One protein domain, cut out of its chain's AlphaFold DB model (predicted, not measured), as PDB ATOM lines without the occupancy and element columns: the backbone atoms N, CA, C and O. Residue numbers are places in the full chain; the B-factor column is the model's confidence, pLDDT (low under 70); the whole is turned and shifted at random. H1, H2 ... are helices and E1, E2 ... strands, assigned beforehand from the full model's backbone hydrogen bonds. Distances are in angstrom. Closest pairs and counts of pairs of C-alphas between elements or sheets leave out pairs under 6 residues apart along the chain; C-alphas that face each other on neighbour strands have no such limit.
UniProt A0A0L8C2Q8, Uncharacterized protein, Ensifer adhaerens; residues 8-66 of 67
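This is residues 8 to 66 of the 67 residues of an uncharacterized protein of Ensifer adhaerens (UniProt A0A0L8C2Q8). The chain makes an open, flat U with no common core: the small helix H1, with residues 8 to 16 before it, forms one end, and a two-stranded hairpin, E1 and E2, forms the other. A long bare link, residues 24 to 41, runs between the ends and leads into the helix H2, which makes a corner with the hairpin. The printed part has 59 residues, with two named helices and two named strands in the order H1, H2, E1, E2; the sheet order is E1 - E2, antiparallel. The class is mixed, helices and strands, with under half of the residues in named elements. The whole is extended, with a radius of gyration of the C-alphas of 16.8 A and spans of 43 by 32 by 14 A.

H1 is residues 17 to 23, 9.9 A long, and begins at C-alpha 17 at (254.256, 166.585, 186.249). H2 is residues 42 to 49, 10.4 A long, from C-alpha 42 at (225.781, 175.457, 187.394). E1 is residues 52 to 57, 15.5 A long. E2 is residues 60 to 65, 16.3 A long, and ends at C-alpha 65 at (225.634, 193.102, 187.652).

H1 is apart from H2, E1 and E2. The closest C-alphas of H2 and E1, those of Arg 47 and Arg 53, are 7.5 A apart. H2 and E2 are apart. E1 and E2 form a hairpin, antiparallel at 149 degrees between directions; N 55 and O 62 are within hydrogen-bond range at 2.9 A, as are N 64 and O 53 at 3.1 A. In H1 and H2 every O i to N i+4 pair is within hydrogen-bond range.

The two C-alphas farthest apart, those of Gly 25 and Ala 66, are 44.1 A apart. Residues 24 to 29, 31 to 37 and 56 to 61 stand free. The link from H1 to H2 is long, at 18 residues; those from H2 to E1 and from E1 to E2 are tight. The printed part has no cut, and no printed residue is under 70 in pLDDT.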
ATOM      1  N   GLU A   8     243.920 173.329 192.327       81.00
ATOM      2  CA  GLU A   8     243.254 173.393 191.017       81.00
ATOM      3  C   GLU A   8     244.207 173.900 189.924       81.00
ATOM      4  O   GLU A   8     244.286 173.329 188.840       81.00
ATOM      5  N   LYS A   9     244.988 174.946 190.223       78.75
ATOM      6  CA  LYS A   9     245.923 175.564 189.272       78.75
ATOM      7  C   LYS A   9     247.150 174.705 189.016       78.75
ATOM      8  O   LYS A   9     247.773 174.830 187.967       78.75
ATOM      9  N   GLN A  10     247.490 173.822 189.947       81.31
ATOM     10  CA  GLN A  10     248.548 172.843 189.741       81.31
ATOM     11  C   GLN A  10     248.097 171.699 188.823       81.31
ATOM     12  O   GLN A  10     248.953 171.025 188.258       81.31
ATOM     13  N   PHE A  11     246.787 171.464 188.684       81.56
ATOM     14  CA  PHE A  11     246.223 170.324 187.948       81.56
ATOM     15  C   PHE A  11     246.025 170.601 186.450       81.56
ATOM     16  O   PHE A  11     245.510 169.759 185.717       81.56
ATOM     17  N   TYR A  12     246.429 171.779 185.970       80.12
ATOM     18  CA  TYR A  12     246.498 172.033 184.536       80.12
ATOM     19  C   TYR A  12     247.593 171.180 183.892       80.12
ATOM     20  O   TYR A  12     248.694 171.061 184.427       80.12
ATOM     21  N   SER A  13     247.285 170.634 182.715       81.00
ATOM     22  CA  SER A  13     248.213 169.787 181.966       81.00
ATOM     23  C   SER A  13     249.539 170.505 181.698       81.00
ATOM     24  O   SER A  13     249.558 171.640 181.215       81.00
ATOM     25  N   GLY A  14     250.642 169.841 182.033       83.06
ATOM     26  CA  GLY A  14     252.007 170.337 181.909       83.06
ATOM     27  C   GLY A  14     252.468 171.252 183.048       83.06
ATOM     28  O   GLY A  14     253.625 171.669 183.034       83.06
ATOM     29  N   VAL A  15     251.621 171.574 184.037       85.00
ATOM     30  CA  VAL A  15     251.982 172.506 185.126       85.00
ATOM     31  C   VAL A  15     252.663 171.802 186.296       85.00
ATOM     32  O   VAL A  15     253.599 172.353 186.878       85.00
ATOM     33  N   ASN A  16     252.223 170.596 186.658       87.75
ATOM     34  CA  ASN A  16     252.815 169.836 187.758       87.75
ATOM     35  C   ASN A  16     252.956 168.348 187.393       87.75
ATOM     36  O   ASN A  16     252.121 167.535 187.798       87.75
ATOM     37  N   PRO A  17     254.039 167.965 186.687       88.12
ATOM     38  CA  PRO A  17     254.256 166.585 186.249       88.12
ATOM     39  C   PRO A  17     254.258 165.567 187.397       88.12
ATOM     40  O   PRO A  17     253.788 164.444 187.240       88.12
ATOM     41  N   ALA A  18     254.752 165.956 188.577       88.06
ATOM     42  CA  ALA A  18     254.758 165.083 189.748       88.06
ATOM     43  C   ALA A  18     253.338 164.812 190.269       88.06
ATOM     44  O   ALA A  18     253.029 163.695 190.679       88.06
ATOM     45  N   MET A  19     252.467 165.823 190.246       85.75
ATOM     46  CA  MET A  19     251.068 165.646 190.623       85.75
ATOM     47  C   MET A  19     250.293 164.867 189.560       85.75
ATOM     48  O   MET A  19     249.514 163.993 189.925       85.75
ATOM     49  N   GLU A  20     250.542 165.117 188.274       87.69
ATOM     50  CA  GLU A  20     249.970 164.327 187.176       87.69
ATOM     51  C   GLU A  20     250.331 162.844 187.302       87.69
ATOM     52  O   GLU A  20     249.445 161.992 187.269       87.69
ATOM     53  N   ALA A  21     251.608 162.528 187.536       88.88
ATOM     54  CA  ALA A  21     252.061 161.157 187.747       88.88
ATOM     55  C   ALA A  21     251.402 160.514 188.979       88.88
ATOM     56  O   ALA A  21     250.982 159.360 188.922       88.88
ATOM     57  N   TYR A  22     251.268 161.268 190.076       89.06
ATOM     58  CA  TYR A  22     250.593 160.793 191.284       89.06
ATOM     59  C   TYR A  22     249.117 160.464 191.028       89.06
ATOM     60  O   TYR A  22     248.630 159.424 191.469       89.06
ATOM     61  N   VAL A  23     248.394 161.328 190.309       87.25
ATOM     62  CA  VAL A  23     246.957 161.132 190.096       87.25
ATOM     63  C   VAL A  23     246.629 160.149 188.969       87.25
ATOM     64  O   VAL A  23     245.523 159.616 188.950       87.25
ATOM     65  N   ALA A  24     247.563 159.871 188.055       86.88
ATOM     66  CA  ALA A  24     247.352 158.986 186.904       86.88
ATOM     67  C   ALA A  24     246.954 157.550 187.289       86.88
ATOM     68  O   ALA A  24     246.327 156.851 186.497       86.88
ATOM     69  N   GLY A  25     247.284 157.107 188.507       90.50
ATOM     70  CA  GLY A  25     246.871 155.800 189.030       90.50
ATOM     71  C   GLY A  25     245.393 155.705 189.433       90.50
ATOM     72  O   GLY A  25     244.900 154.606 189.684       90.50
ATOM     73  N   TYR A  26     244.671 156.826 189.507       89.69
ATOM     74  CA  TYR A  26     243.271 156.863 189.924       89.69
ATOM     75  C   TYR A  26     242.327 156.992 188.725       89.69
ATOM     76  O   TYR A  26     242.678 157.506 187.667       89.69
ATOM     77  N   ARG A  27     241.067 156.580 188.909       86.69
ATOM     78  CA  ARG A  27     239.992 156.809 187.931       86.69
ATOM     79  C   ARG A  27     239.531 158.268 187.984       86.69
ATOM     80  O   ARG A  27     238.489 158.573 188.553       86.69
ATOM     81  N   ASN A  28     240.327 159.164 187.416       82.00
ATOM     82  CA  ASN A  28     240.114 160.616 187.427       82.00
ATOM     83  C   ASN A  28     239.785 161.196 186.037       82.00
ATOM     84  O   ASN A  28     239.773 162.411 185.856       82.00
ATOM     85  N   TYR A  29     239.517 160.331 185.059       82.00
ATOM     86  CA  TYR A  29     239.157 160.729 183.706       82.00
ATOM     87  C   TYR A  29     237.647 160.937 183.569       82.00
ATOM     88  O   TYR A  29     236.848 160.062 183.911       82.00
ATOM     89  N   ILE A  30     237.257 162.080 183.009       83.88
ATOM     90  CA  ILE A  30     235.866 162.358 182.649       83.88
ATOM     91  C   ILE A  30     235.599 161.732 181.280       83.88
ATOM     92  O   ILE A  30     236.054 162.230 180.251       83.88
ATOM     93  N   PHE A  31     234.853 160.630 181.270       85.00
ATOM     94  CA  PHE A  31     234.504 159.919 180.045       85.00
ATOM     95  C   PHE A  31     233.310 160.574 179.338       85.00
ATOM     96  O   PHE A  31     232.228 160.693 179.910       85.00
ATOM     97  N   SER A  32     233.501 160.966 178.077       88.62
ATOM     98  CA  SER A  32     232.444 161.473 177.198       88.62
ATOM     99  C   SER A  32     232.488 160.745 175.845       88.62
ATOM    100  O   SER A  32     233.236 161.147 174.949       88.62
ATOM    101  N   PRO A  33     231.715 159.655 175.674       86.31
ATOM    102  CA  PRO A  33     231.798 158.805 174.483       86.31
ATOM    103  C   PRO A  33     231.353 159.529 173.205       86.31
ATOM    104  O   PRO A  33     231.917 159.319 172.137       86.31
ATOM    105  N   GLU A  34     230.378 160.428 173.318       93.31
ATOM    106  CA  GLU A  34     229.815 161.181 172.190       93.31
ATOM    107  C   GLU A  34     230.449 162.568 172.026       93.31
ATOM    108  O   GLU A  34     229.924 163.408 171.296       93.31
ATOM    109  N   ARG A  35     231.545 162.853 172.748       83.38
ATOM    110  CA  ARG A  35     232.151 164.194 172.854       83.38
ATOM    111  C   ARG A  35     231.165 165.275 173.320       83.38
ATOM    112  O   ARG A  35     231.381 166.464 173.092       83.38
ATOM    113  N   LYS A  36     230.083 164.875 173.988       88.62
ATOM    114  CA  LYS A  36     229.112 165.779 174.606       88.62
ATOM    115  C   LYS A  36     229.580 166.172 176.008       88.62
ATOM    116  O   LYS A  36     230.074 165.311 176.737       88.62
ATOM    117  N   PRO A  37     229.431 167.433 176.435       83.31
ATOM    118  CA  PRO A  37     229.703 167.802 177.818       83.31
ATOM    119  C   PRO A  37     228.896 166.920 178.782       83.31
ATOM    120  O   PRO A  37     227.673 166.857 178.683       83.31
ATOM    121  N   VAL A  38     229.579 166.223 179.694       89.56
ATOM    122  CA  VAL A  38     228.945 165.372 180.726       89.56
ATOM    123  C   VAL A  38     228.897 166.050 182.098       89.56
ATOM    124  O   VAL A  38     228.325 165.513 183.040       89.56
ATOM    125  N   ILE A  39     229.486 167.244 182.211       88.50
ATOM    126  CA  ILE A  39     229.475 168.083 183.411       88.50
ATOM    127  C   ILE A  39     228.825 169.415 183.051       88.50
ATOM    128  O   ILE A  39     229.153 170.017 182.028       88.50
ATOM    129  N   ARG A  40     227.917 169.872 183.915       88.25
ATOM    130  CA  ARG A  40     227.212 171.148 183.791       88.25
ATOM    131  C   ARG A  40     227.774 172.157 184.795       88.25
ATOM    132  O   ARG A  40     227.799 171.881 185.992       88.25
ATOM    133  N   ASP A  41     228.205 173.324 184.318       89.12
ATOM    134  CA  ASP A  41     228.734 174.410 185.160       89.12
ATOM    135  C   ASP A  41     227.580 175.269 185.711       89.12
ATOM    136  O   ASP A  41     227.254 176.336 185.191       89.12
ATOM    137  N   MET A  42     226.934 174.782 186.777       93.25
ATOM    138  CA  MET A  42     225.781 175.457 187.394       93.25
ATOM    139  C   MET A  42     226.116 176.859 187.925       93.25
ATOM    140  O   MET A  42     225.254 177.736 187.947       93.25
ATOM    141  N   GLY A  43     227.363 177.084 188.353       89.81
ATOM    142  CA  GLY A  43     227.810 178.380 188.863       89.81
ATOM    143  C   GLY A  43     227.883 179.429 187.758       89.81
ATOM    144  O   GLY A  43     227.410 180.557 187.929       89.81
ATOM    145  N   ARG A  44     228.424 179.056 186.593       88.38
ATOM    146  CA  ARG A  44     228.444 179.923 185.410       88.38
ATOM    147  C   ARG A  44     227.046 180.219 184.895       88.38
ATOM    148  O   ARG A  44     226.753 181.378 184.628       88.38
ATOM    149  N   GLU A  45     226.175 179.221 184.834       92.31
ATOM    150  CA  GLU A  45     224.791 179.426 184.401       92.31
ATOM    151  C   GLU A  45     224.022 180.362 185.335       92.31
ATOM    152  O   GLU A  45     223.374 181.300 184.876       92.31
ATOM    153  N   TRP A  46     224.124 180.160 186.654       94.00
ATOM    154  CA  TRP A  46     223.502 181.044 187.644       94.00
ATOM    155  C   TRP A  46     223.947 182.500 187.465       94.00
ATOM    156  O   TRP A  46     223.140 183.425 187.619       94.00
ATOM    157  N   ARG A  47     225.230 182.683 187.129       93.62
ATOM    158  CA  ARG A  47     225.878 183.972 186.898       93.62
ATOM    159  C   ARG A  47     225.388 184.628 185.604       93.62
ATOM    160  O   ARG A  47     225.011 185.798 185.632       93.62
ATOM    161  N   GLU A  48     225.345 183.879 184.507       91.12
ATOM    162  CA  GLU A  48     224.834 184.331 183.204       91.12
ATOM    163  C   GLU A  48     223.353 184.717 183.284       91.12
ATOM    164  O   GLU A  48     222.981 185.807 182.857       91.12
ATOM    165  N   GLN A  49     222.524 183.906 183.951       94.50
ATOM    166  CA  GLN A  49     221.101 184.196 184.187       94.50
ATOM    167  C   GLN A  49     220.855 185.507 184.945       94.50
ATOM    168  O   GLN A  49     219.773 186.082 184.863       94.50
ATOM    169  N   ARG A  50     221.837 185.967 185.727       94.44
ATOM    170  CA  ARG A  50     221.755 187.197 186.530       94.44
ATOM    171  C   ARG A  50     222.514 188.360 185.911       94.44
ATOM    172  O   ARG A  50     222.611 189.405 186.554       94.44
ATOM    173  N   ASN A  51     223.037 188.172 184.700       93.75
ATOM    174  CA  ASN A  51     223.877 189.129 183.997       93.75
ATOM    175  C   ASN A  51     225.080 189.582 184.845       93.75
ATOM    176  O   ASN A  51     225.429 190.753 184.866       93.75
ATOM    177  N   ILE A  52     225.693 188.681 185.619       94.06
ATOM    178  CA  ILE A  52     226.837 189.022 186.475       94.06
ATOM    179  C   ILE A  52     228.141 188.800 185.697       94.06
ATOM    180  O   ILE A  52     228.441 187.698 185.223       94.06
ATOM    181  N   ARG A  53     228.971 189.835 185.599       91.25
ATOM    182  CA  ARG A  53     230.254 189.781 184.890       91.25
ATOM    183  C   ARG A  53     231.429 189.996 185.830       91.25
ATOM    184  O   ARG A  53     231.321 190.680 186.845       91.25
ATOM    185  N   LYS A  54     232.560 189.389 185.470       91.19
ATOM    186  CA  LYS A  54     233.849 189.672 186.097       91.19
ATOM    187  C   LYS A  54     234.406 190.933 185.457       91.19
ATOM    188  O   LYS A  54     234.538 190.968 184.235       91.19
ATOM    189  N   VAL A  55     234.769 191.917 186.261       92.06
ATOM    190  CA  VAL A  55     235.532 193.084 185.816       92.06
ATOM    191  C   VAL A  55     236.868 193.070 186.538       92.06
ATOM    192  O   VAL A  55     236.945 192.769 187.729       92.06
ATOM    193  N   ILE A  56     237.936 193.330 185.792       91.38
ATOM    194  CA  ILE A  56     239.279 193.452 186.349       91.38
ATOM    195  C   ILE A  56     239.659 194.926 186.266       91.38
ATOM    196  O   ILE A  56     239.856 195.449 185.173       91.38
ATOM    197  N   THR A  57     239.769 195.575 187.422       89.06
ATOM    198  CA  THR A  57     240.131 196.991 187.553       89.06
ATOM    199  C   THR A  57     241.271 197.099 188.554       89.06
ATOM    200  O   THR A  57     241.174 196.545 189.644       89.06
ATOM    201  N   ASN A  58     242.361 197.788 188.205       89.00
ATOM    202  CA  ASN A  58     243.535 197.954 189.080       89.00
ATOM    203  C   ASN A  58     244.058 196.620 189.654       89.00
ATOM    204  O   ASN A  58     244.226 196.480 190.863       89.00
ATOM    205  N   ALA A  59     244.226 195.608 188.792       87.31
ATOM    206  CA  ALA A  59     244.601 194.233 189.161       87.31
ATOM    207  C   ALA A  59     243.656 193.531 190.164       87.31
ATOM    208  O   ALA A  59     243.923 192.411 190.595       87.31
ATOM    209  N   THR A  60     242.522 194.149 190.495       82.62
ATOM    210  CA  THR A  60     241.510 193.606 191.396       82.62
ATOM    211  C   THR A  60     240.364 193.035 190.579       82.62
ATOM    212  O   THR A  60     239.840 193.672 189.666       82.62
ATOM    213  N   SER A  61     239.969 191.811 190.911       85.56
ATOM    214  CA  SER A  61     238.817 191.146 190.317       85.56
ATOM    215  C   SER A  61     237.558 191.466 191.116       85.56
ATOM    216  O   SER A  61     237.433 191.013 192.252       85.56
ATOM    217  N   ILE A  62     236.597 192.144 190.499       89.19
ATOM    218  CA  ILE A  62     235.270 192.404 191.063       89.19
ATOM    219  C   ILE A  62     234.185 191.702 190.242       89.19
ATOM    220  O   ILE A  62     234.348 191.446 189.047       89.19
ATOM    221  N   TRP A  63     233.076 191.375 190.899       90.19
ATOM    222  CA  TRP A  63     231.880 190.845 190.253       90.19
ATOM    223  C   TRP A  63     230.776 191.886 190.346       90.19
ATOM    224  O   TRP A  63     230.436 192.329 191.441       90.19
ATOM    225  N   GLU A  64     230.208 192.258 189.208       92.38
ATOM    226  CA  GLU A  64     229.140 193.252 189.136       92.38
ATOM    227  C   GLU A  64     227.978 192.741 188.287       92.38
ATOM    228  O   GLU A  64     228.163 191.915 187.387       92.38
ATOM    229  N   LYS A  65     226.770 193.238 188.566       89.06
ATOM    230  CA  LYS A  65     225.634 193.102 187.652       89.06
ATOM    231  C   LYS A  65     225.897 194.002 186.449       89.06
ATOM    232  O   LYS A  65     226.097 195.199 186.623       89.06
ATOM    233  N   ALA A  66     225.901 193.436 185.252       79.19
ATOM    234  CA  ALA A  66     225.893 194.213 184.030       79.19
ATOM    235  C   ALA A  66     224.525 194.901 183.893       79.19
ATOM    236  O   ALA A  66     223.481 194.254 184.039       79.19
TER     237      ALA A  66